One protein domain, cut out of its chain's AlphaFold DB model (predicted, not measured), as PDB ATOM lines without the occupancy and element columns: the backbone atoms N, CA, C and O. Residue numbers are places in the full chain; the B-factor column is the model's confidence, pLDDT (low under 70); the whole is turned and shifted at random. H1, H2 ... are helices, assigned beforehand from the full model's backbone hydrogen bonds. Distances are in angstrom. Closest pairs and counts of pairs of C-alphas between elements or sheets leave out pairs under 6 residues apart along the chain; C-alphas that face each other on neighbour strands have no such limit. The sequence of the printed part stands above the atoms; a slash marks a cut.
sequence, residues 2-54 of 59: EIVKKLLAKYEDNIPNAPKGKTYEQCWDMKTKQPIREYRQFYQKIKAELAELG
ATOM      1  N   GLU A   2     142.406 138.931 152.913       76.38
ATOM      2  CA  GLU A   2     143.086 137.974 153.814       76.38
ATOM      3  C   GLU A   2     142.181 136.833 154.327       76.38
ATOM      4  O   GLU A   2     142.572 135.670 154.319       76.38
ATOM      5  N   ILE A   3     140.941 137.152 154.713       74.06
ATOM      6  CA  ILE A   3     139.964 136.187 155.255       74.06
ATOM      7  C   ILE A   3     139.645 135.084 154.237       74.06
ATOM      8  O   ILE A   3     139.645 133.902 154.567       74.06
ATOM      9  N   VAL A   4     139.434 135.476 152.976       74.12
ATOM     10  CA  VAL A   4     139.131 134.555 151.872       74.12
ATOM     11  C   VAL A   4     140.321 133.642 151.585       74.12
ATOM     12  O   VAL A   4     140.118 132.453 151.377       74.12
ATOM     13  N   LYS A   5     141.559 134.155 151.652       78.19
ATOM     14  CA  LYS A   5     142.772 133.334 151.491       78.19
ATOM     15  C   LYS A   5     142.930 132.301 152.610       78.19
ATOM     16  O   LYS A   5     143.268 131.159 152.325       78.19
ATOM     17  N   LYS A   6     142.646 132.671 153.866       79.56
ATOM     18  CA  LYS A   6     142.684 131.739 155.012       79.56
ATOM     19  C   LYS A   6     141.606 130.658 154.919       79.56
ATOM     20  O   LYS A   6     141.878 129.499 155.216       79.56
ATOM     21  N   LEU A   7     140.399 131.032 154.495       78.00
ATOM     22  CA  LEU A   7     139.320 130.088 154.194       78.00
ATOM     23  C   LEU A   7     139.737 129.139 153.072       78.00
ATOM     24  O   LEU A   7     139.662 127.932 153.258       78.00
ATOM     25  N   LEU A   8     140.234 129.672 151.953       79.88
ATOM     26  CA  LEU A   8     140.669 128.867 150.817       79.88
ATOM     27  C   LEU A   8     141.736 127.853 151.243       79.88
ATOM     28  O   LEU A   8     141.494 126.664 151.099       79.88
ATOM     29  N   ALA A   9     142.817 128.286 151.899       79.69
ATOM     30  CA  ALA A   9     143.873 127.392 152.385       79.69
ATOM     31  C   ALA A   9     143.360 126.287 153.333       79.69
ATOM     32  O   ALA A   9     143.833 125.158 153.290       79.69
ATOM     33  N   LYS A  10     142.361 126.578 154.179       75.56
ATOM     34  CA  LYS A  10     141.789 125.591 155.112       75.56
ATOM     35  C   LYS A  10     141.013 124.475 154.404       75.56
ATOM     36  O   LYS A  10     140.968 123.352 154.909       75.56
ATOM     37  N   TYR A  11     140.374 124.786 153.280       75.19
ATOM     38  CA  TYR A  11     139.554 123.827 152.540       75.19
ATOM     39  C   TYR A  11     140.289 123.204 151.353       75.19
ATOM     40  O   TYR A  11     140.026 122.042 151.072       75.19
ATOM     41  N   GLU A  12     141.214 123.923 150.709       76.31
ATOM     42  CA  GLU A  12     141.951 123.513 149.503       76.31
ATOM     43  C   GLU A  12     142.733 122.207 149.718       76.31
ATOM     44  O   GLU A  12     142.578 121.269 148.936       76.31
ATOM     45  N   ASP A  13     143.440 122.079 150.844       72.00
ATOM     46  CA  ASP A  13     144.152 120.850 151.234       72.00
ATOM     47  C   ASP A  13     143.219 119.656 151.520       72.00
ATOM     48  O   ASP A  13     143.598 118.497 151.362       72.00
ATOM     49  N   ASN A  14     141.975 119.919 151.935       70.06
ATOM     50  CA  ASN A  14     141.011 118.888 152.334       70.06
ATOM     51  C   ASN A  14     139.943 118.584 151.275       70.06
ATOM     52  O   ASN A  14     139.072 117.752 151.529       70.06
ATOM     53  N   ILE A  15     140.012 119.187 150.082       69.06
ATOM     54  CA  ILE A  15     139.121 118.872 148.951       69.06
ATOM     55  C   ILE A  15     139.071 117.362 148.641       69.06
ATOM     56  O   ILE A  15     137.962 116.832 148.529       69.06
ATOM     57  N   PRO A  16     140.201 116.626 148.539       74.50
ATOM     58  CA  PRO A  16     140.157 115.198 148.210       74.50
ATOM     59  C   PRO A  16     139.589 114.313 149.333       74.50
ATOM     60  O   PRO A  16     139.072 113.238 149.046       74.50
ATOM     61  N   ASN A  17     139.637 114.763 150.593       72.12
ATOM     62  CA  ASN A  17     139.120 114.037 151.764       72.12
ATOM     63  C   ASN A  17     137.848 114.674 152.343       72.12
ATOM     64  O   ASN A  17     137.508 114.456 153.511       72.12
ATOM     65  N   ALA A  18     137.139 115.476 151.545       74.94
ATOM     66  CA  ALA A  18     135.961 116.181 152.015       74.94
ATOM     67  C   ALA A  18     134.895 115.176 152.495       74.94
ATOM     68  O   ALA A  18     134.533 114.250 151.759       74.94
ATOM     69  N   PRO A  19     134.360 115.329 153.721       75.38
ATOM     70  CA  PRO A  19     133.302 114.455 154.196       75.38
ATOM     71  C   PRO A  19     132.085 114.596 153.278       75.38
ATOM     72  O   PRO A  19     131.666 115.710 152.970       75.38
ATOM     73  N   LYS A  20     131.469 113.469 152.896       71.12
ATOM     74  CA  LYS A  20     130.281 113.386 152.014       71.12
ATOM     75  C   LYS A  20     129.048 114.178 152.498       71.12
ATOM     76  O   LYS A  20     128.034 114.205 151.809       71.12
ATOM     77  N   GLY A  21     129.130 114.815 153.665       66.81
ATOM     78  CA  GLY A  21     128.012 115.428 154.366       66.81
ATOM     79  C   GLY A  21     127.200 114.396 155.148       66.81
ATOM     80  O   GLY A  21     127.404 113.188 155.034       66.81
ATOM     81  N   LYS A  22     126.289 114.892 155.979       68.12
ATOM     82  CA  LYS A  22     125.291 114.089 156.692       68.12
ATOM     83  C   LYS A  22     123.922 114.365 156.076       68.12
ATOM     84  O   LYS A  22     123.663 115.490 155.644       68.12
ATOM     85  N   THR A  23     123.049 113.362 156.029       75.88
ATOM     86  CA  THR A  23     121.662 113.557 155.587       75.88
ATOM     87  C   THR A  23     120.912 114.475 156.548       75.88
ATOM     88  O   THR A  23     121.260 114.587 157.725       75.88
ATOM     89  N   TYR A  24     119.865 115.137 156.053       67.44
ATOM     90  CA  TYR A  24     119.038 116.044 156.855       67.44
ATOM     91  C   TYR A  24     118.556 115.376 158.151       67.44
ATOM     92  O   TYR A  24     118.686 115.950 159.225       67.44
ATOM     93  N   GLU A  25     118.140 114.117 158.065       69.44
ATOM     94  CA  GLU A  25     117.694 113.273 159.180       69.44
ATOM     95  C   GLU A  25     118.754 113.056 160.275       69.44
ATOM     96  O   GLU A  25     118.414 112.821 161.429       69.44
ATOM     97  N   GLN A  26     120.043 113.154 159.935       69.44
ATOM     98  CA  GLN A  26     121.148 113.045 160.894       69.44
ATOM     99  C   GLN A  26     121.512 114.382 161.547       69.44
ATOM    100  O   GLN A  26     122.216 114.394 162.553       69.44
ATOM    101  N   CYS A  27     121.078 115.506 160.977       70.69
ATOM    102  CA  CYS A  27     121.341 116.852 161.493       70.69
ATOM    103  C   CYS A  27     120.095 117.500 162.119       70.69
ATOM    104  O   CYS A  27     120.211 118.481 162.859       70.69
ATOM    105  N   TRP A  28     118.909 116.974 161.818       69.25
ATOM    106  CA  TRP A  28     117.621 117.494 162.248       69.25
ATOM    107  C   TRP A  28     116.775 116.403 162.879       69.25
ATOM    108  O   TRP A  28     116.564 115.330 162.322       69.25
ATOM    109  N   ASP A  29     116.249 116.723 164.050       77.00
ATOM    110  CA  ASP A  29     115.341 115.859 164.771       77.00
ATOM    111  C   ASP A  29     113.953 115.958 164.117       77.00
ATOM    112  O   ASP A  29     113.253 116.966 164.245       77.00
ATOM    113  N   MET A  30     113.565 114.930 163.355       70.19
ATOM    114  CA  MET A  30     112.311 114.918 162.583       70.19
ATOM    115  C   MET A  30     111.055 115.050 163.455       70.19
ATOM    116  O   MET A  30     110.027 115.526 162.974       70.19
ATOM    117  N   LYS A  31     111.130 114.664 164.736       72.12
ATOM    118  CA  LYS A  31     110.008 114.780 165.678       72.12
ATOM    119  C   LYS A  31     109.815 116.213 166.150       72.12
ATOM    120  O   LYS A  31     108.691 116.695 166.207       72.12
ATOM    121  N   THR A  32     110.906 116.887 166.496       71.31
ATOM    122  CA  THR A  32     110.856 118.251 167.040       71.31
ATOM    123  C   THR A  32     111.008 119.333 165.972       71.31
ATOM    124  O   THR A  32     110.809 120.506 166.282       71.31
ATOM    125  N   LYS A  33     111.327 118.956 164.720       72.88
ATOM    126  CA  LYS A  33     111.694 119.864 163.618       72.88
ATOM    127  C   LYS A  33     112.728 120.895 164.072       72.88
ATOM    128  O   LYS A  33     112.620 122.079 163.765       72.88
ATOM    129  N   GLN A  34     113.706 120.454 164.856       74.38
ATOM    130  CA  GLN A  34     114.775 121.308 165.351       74.38
ATOM    131  C   GLN A  34     116.134 120.709 164.997       74.38
ATOM    132  O   GLN A  34     116.286 119.485 164.970       74.38
ATOM    133  N   PRO A  35     117.153 121.551 164.768       76.25
ATOM    134  CA  PRO A  35     118.516 121.068 164.634       76.25
ATOM    135  C   PRO A  35     118.944 120.365 165.927       76.25
ATOM    136  O   PRO A  35     118.738 120.886 167.040       76.25
ATOM    137  N   ILE A  36     119.569 119.195 165.776       81.44
ATOM    138  CA  ILE A  36     120.088 118.436 166.914       81.44
ATOM    139  C   ILE A  36     121.137 119.263 167.660       81.44
ATOM    140  O   ILE A  36     121.786 120.158 167.101       81.44
ATOM    141  N   ARG A  37     121.314 118.970 168.949       79.88
ATOM    142  CA  ARG A  37     122.242 119.713 169.810       79.88
ATOM    143  C   ARG A  37     123.673 119.705 169.261       79.88
ATOM    144  O   ARG A  37     124.316 120.751 169.275       79.88
ATOM    145  N   GLU A  38     124.121 118.583 168.699       81.81
ATOM    146  CA  GLU A  38     125.434 118.474 168.050       81.81
ATOM    147  C   GLU A  38     125.586 119.432 166.862       81.81
ATOM    148  O   GLU A  38     126.603 120.107 166.737       81.81
ATOM    149  N   TYR A  39     124.559 119.554 166.014       80.06
ATOM    150  CA  TYR A  39     124.585 120.448 164.856       80.06
ATOM    151  C   TYR A  39     124.604 121.918 165.288       80.06
ATOM    152  O   TYR A  39     125.343 122.722 164.724       80.06
ATOM    153  N   ARG A  40     123.853 122.270 166.342       82.62
ATOM    154  CA  ARG A  40     123.908 123.615 166.943       82.62
ATOM    155  C   ARG A  40     125.291 123.944 167.498       82.62
ATOM    156  O   ARG A  40     125.788 125.039 167.249       82.62
ATOM    157  N   GLN A  41     125.918 123.013 168.212       85.62
ATOM    158  CA  GLN A  41     127.269 123.200 168.748       85.62
ATOM    159  C   GLN A  41     128.310 123.316 167.632       85.62
ATOM    160  O   GLN A  41     129.156 124.208 167.671       85.62
ATOM    161  N   PHE A  42     128.217 122.465 166.607       85.12
ATOM    162  CA  PHE A  42     129.076 122.539 165.429       85.12
ATOM    163  C   PHE A  42     128.942 123.895 164.726       85.12
ATOM    164  O   PHE A  42     129.944 124.558 164.462       85.12
ATOM    165  N   TYR A  43     127.708 124.353 164.502       84.62
ATOM    166  CA  TYR A  43     127.436 125.657 163.904       84.62
ATOM    167  C   TYR A  43     128.015 126.807 164.737       84.62
ATOM    168  O   TYR A  43     128.667 127.690 164.188       84.62
ATOM    169  N   GLN A  44     127.836 126.786 166.063       85.19
ATOM    170  CA  GLN A  44     128.413 127.796 166.955       85.19
ATOM    171  C   GLN A  44     129.943 127.816 166.898       85.19
ATOM    172  O   GLN A  44     130.524 128.897 166.834       85.19
ATOM    173  N   LYS A  45     130.591 126.647 166.865       86.88
ATOM    174  CA  LYS A  45     132.050 126.545 166.758       86.88
ATOM    175  C   LYS A  45     132.562 127.144 165.448       86.88
ATOM    176  O   LYS A  45     133.458 127.978 165.473       86.88
ATOM    177  N   ILE A  46     131.958 126.777 164.317       85.94
ATOM    178  CA  ILE A  46     132.321 127.331 163.003       85.94
ATOM    179  C   ILE A  46     132.060 128.843 162.962       85.94
ATOM    180  O   ILE A  46     132.872 129.597 162.434       85.94
ATOM    181  N   LYS A  47     130.949 129.308 163.548       85.00
ATOM    182  CA  LYS A  47     130.626 130.737 163.643       85.00
ATOM    183  C   LYS A  47     131.672 131.496 164.464       85.00
ATOM    184  O   LYS A  47     132.070 132.580 164.055       85.00
ATOM    185  N   ALA A  48     132.148 130.928 165.573       85.38
ATOM    186  CA  ALA A  48     133.233 131.503 166.364       85.38
ATOM    187  C   ALA A  48     134.550 131.550 165.572       85.38
ATOM    188  O   ALA A  48     135.146 132.617 165.475       85.38
ATOM    189  N   GLU A  49     134.937 130.456 164.906       84.69
ATOM    190  CA  GLU A  49     136.141 130.426 164.058       84.69
ATOM    191  C   GLU A  49     136.078 131.476 162.936       84.69
ATOM    192  O   GLU A  49     137.059 132.157 162.647       84.69
ATOM    193  N   LEU A  50     134.914 131.640 162.303       82.88
ATOM    194  CA  LEU A  50     134.693 132.672 161.288       82.88
ATOM    195  C   LEU A  50     134.772 134.083 161.887       82.88
ATOM    196  O   LEU A  50     135.327 134.980 161.252       82.88
ATOM    197  N   ALA A  51     134.263 134.288 163.102       83.81
ATOM    198  CA  ALA A  51     134.365 135.566 163.801       83.81
ATOM    199  C   ALA A  51     135.823 135.911 164.149       83.81
ATOM    200  O   ALA A  51     136.252 137.038 163.907       83.81
ATOM    201  N   GLU A  52     136.607 134.937 164.622       81.06
ATOM    202  CA  GLU A  52     138.053 135.074 164.861       81.06
ATOM    203  C   GLU A  52     138.832 135.352 163.572       81.06
ATOM    204  O   GLU A  52     139.790 136.125 163.559       81.06
ATOM    205  N   LEU A  53     138.384 134.783 162.449       78.06
ATOM    206  CA  LEU A  53     138.910 135.095 161.121       78.06
ATOM    207  C   LEU A  53     138.557 136.519 160.653       78.06
ATOM    208  O   LEU A  53     139.089 136.958 159.636       78.06
ATOM    209  N   GLY A  54     137.710 137.252 161.382       77.06
ATOM    210  CA  GLY A  54     137.333 138.638 161.104       77.06
ATOM    211  C   GLY A  54     135.977 138.801 160.414       77.06
ATOM    212  O   GLY A  54     135.654 139.900 159.955       77.06
TER     213      GLY A  54
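What this domain is: This is residues 2 to 54 of the 59 residues of the protein "Monomethylamine:corrinoid methyltransferase" of Candidatus Aminicenantes bacterium (UniProt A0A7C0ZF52). The backbone makes a flat, open frame around an empty middle: H1 forms one end, a long link leads along one side to the short H2, and the long H3 runs back along the other side, so that the first and last printed C-alphas come within 9.3 A of each other. Between H2 and H3 the chain makes a loop, tied by a short antiparallel pairing of residues 28 to 29 with residues 34 to 35, which makes the end of the frame far from H1. The printed part has 53 residues, with three named helices in the order H1, H2, H3 and no named strand; its class is all helix, with 31 residues in the helices. It is loose, with a radius of gyration of the C-alphas of 14.0 A, and its C-alphas span 42 by 26 by 12 A.

Where its parts are: Find C-alpha 2 at (143.086, 137.974, 153.814); there H1 begins, and it covers residues 2 to 12, 15.1 A from first to last C-alpha. Go on to C-alpha 24 at (119.038, 116.044, 156.855), where H2 begins, a helix of four residues, 24 to 27. H3, the longest helix, covers residues 37 to 52 and measures 22.6 A from first to last C-alpha; look for its last C-alpha, 52, at (138.053, 135.074, 164.861).

How they stand to each other: Start at H1, which touches no helix and is apart from both H2 and H3. From H1 into the link, residues 8 to 23 stand free, of which 8 to 12 belong to H1. Look next at H2 and H3, which are close but not clearly touching, with 2 pairs of C-alphas within 8 A; their closest C-alphas, those of Cys 27 and Tyr 39, are 5.9 A apart. Farther on, residues 41 to 49 of H3 stand free. In the backbones of H1 and H3 you find every O i to N i+4 pair within hydrogen-bond range; H2 is too short for such a pair, but its one O i to N i+3 pair is within range.

The domain as a whole: The two C-alphas farthest apart are those of Glu 2 and Lys 31, 42.1 A. The printed part runs from residue 2 to residue 54 of a chain of 59 residues and has no cut. The link from H1 to H2, 11 residues, is long; that from H2 to H3, 9 residues, is short. In the B-factor column the mean pLDDT of the printed part is 76.9, and you find values under 70 at residue 15, residues 21 to 22, residues 24 to 26 and residue 28.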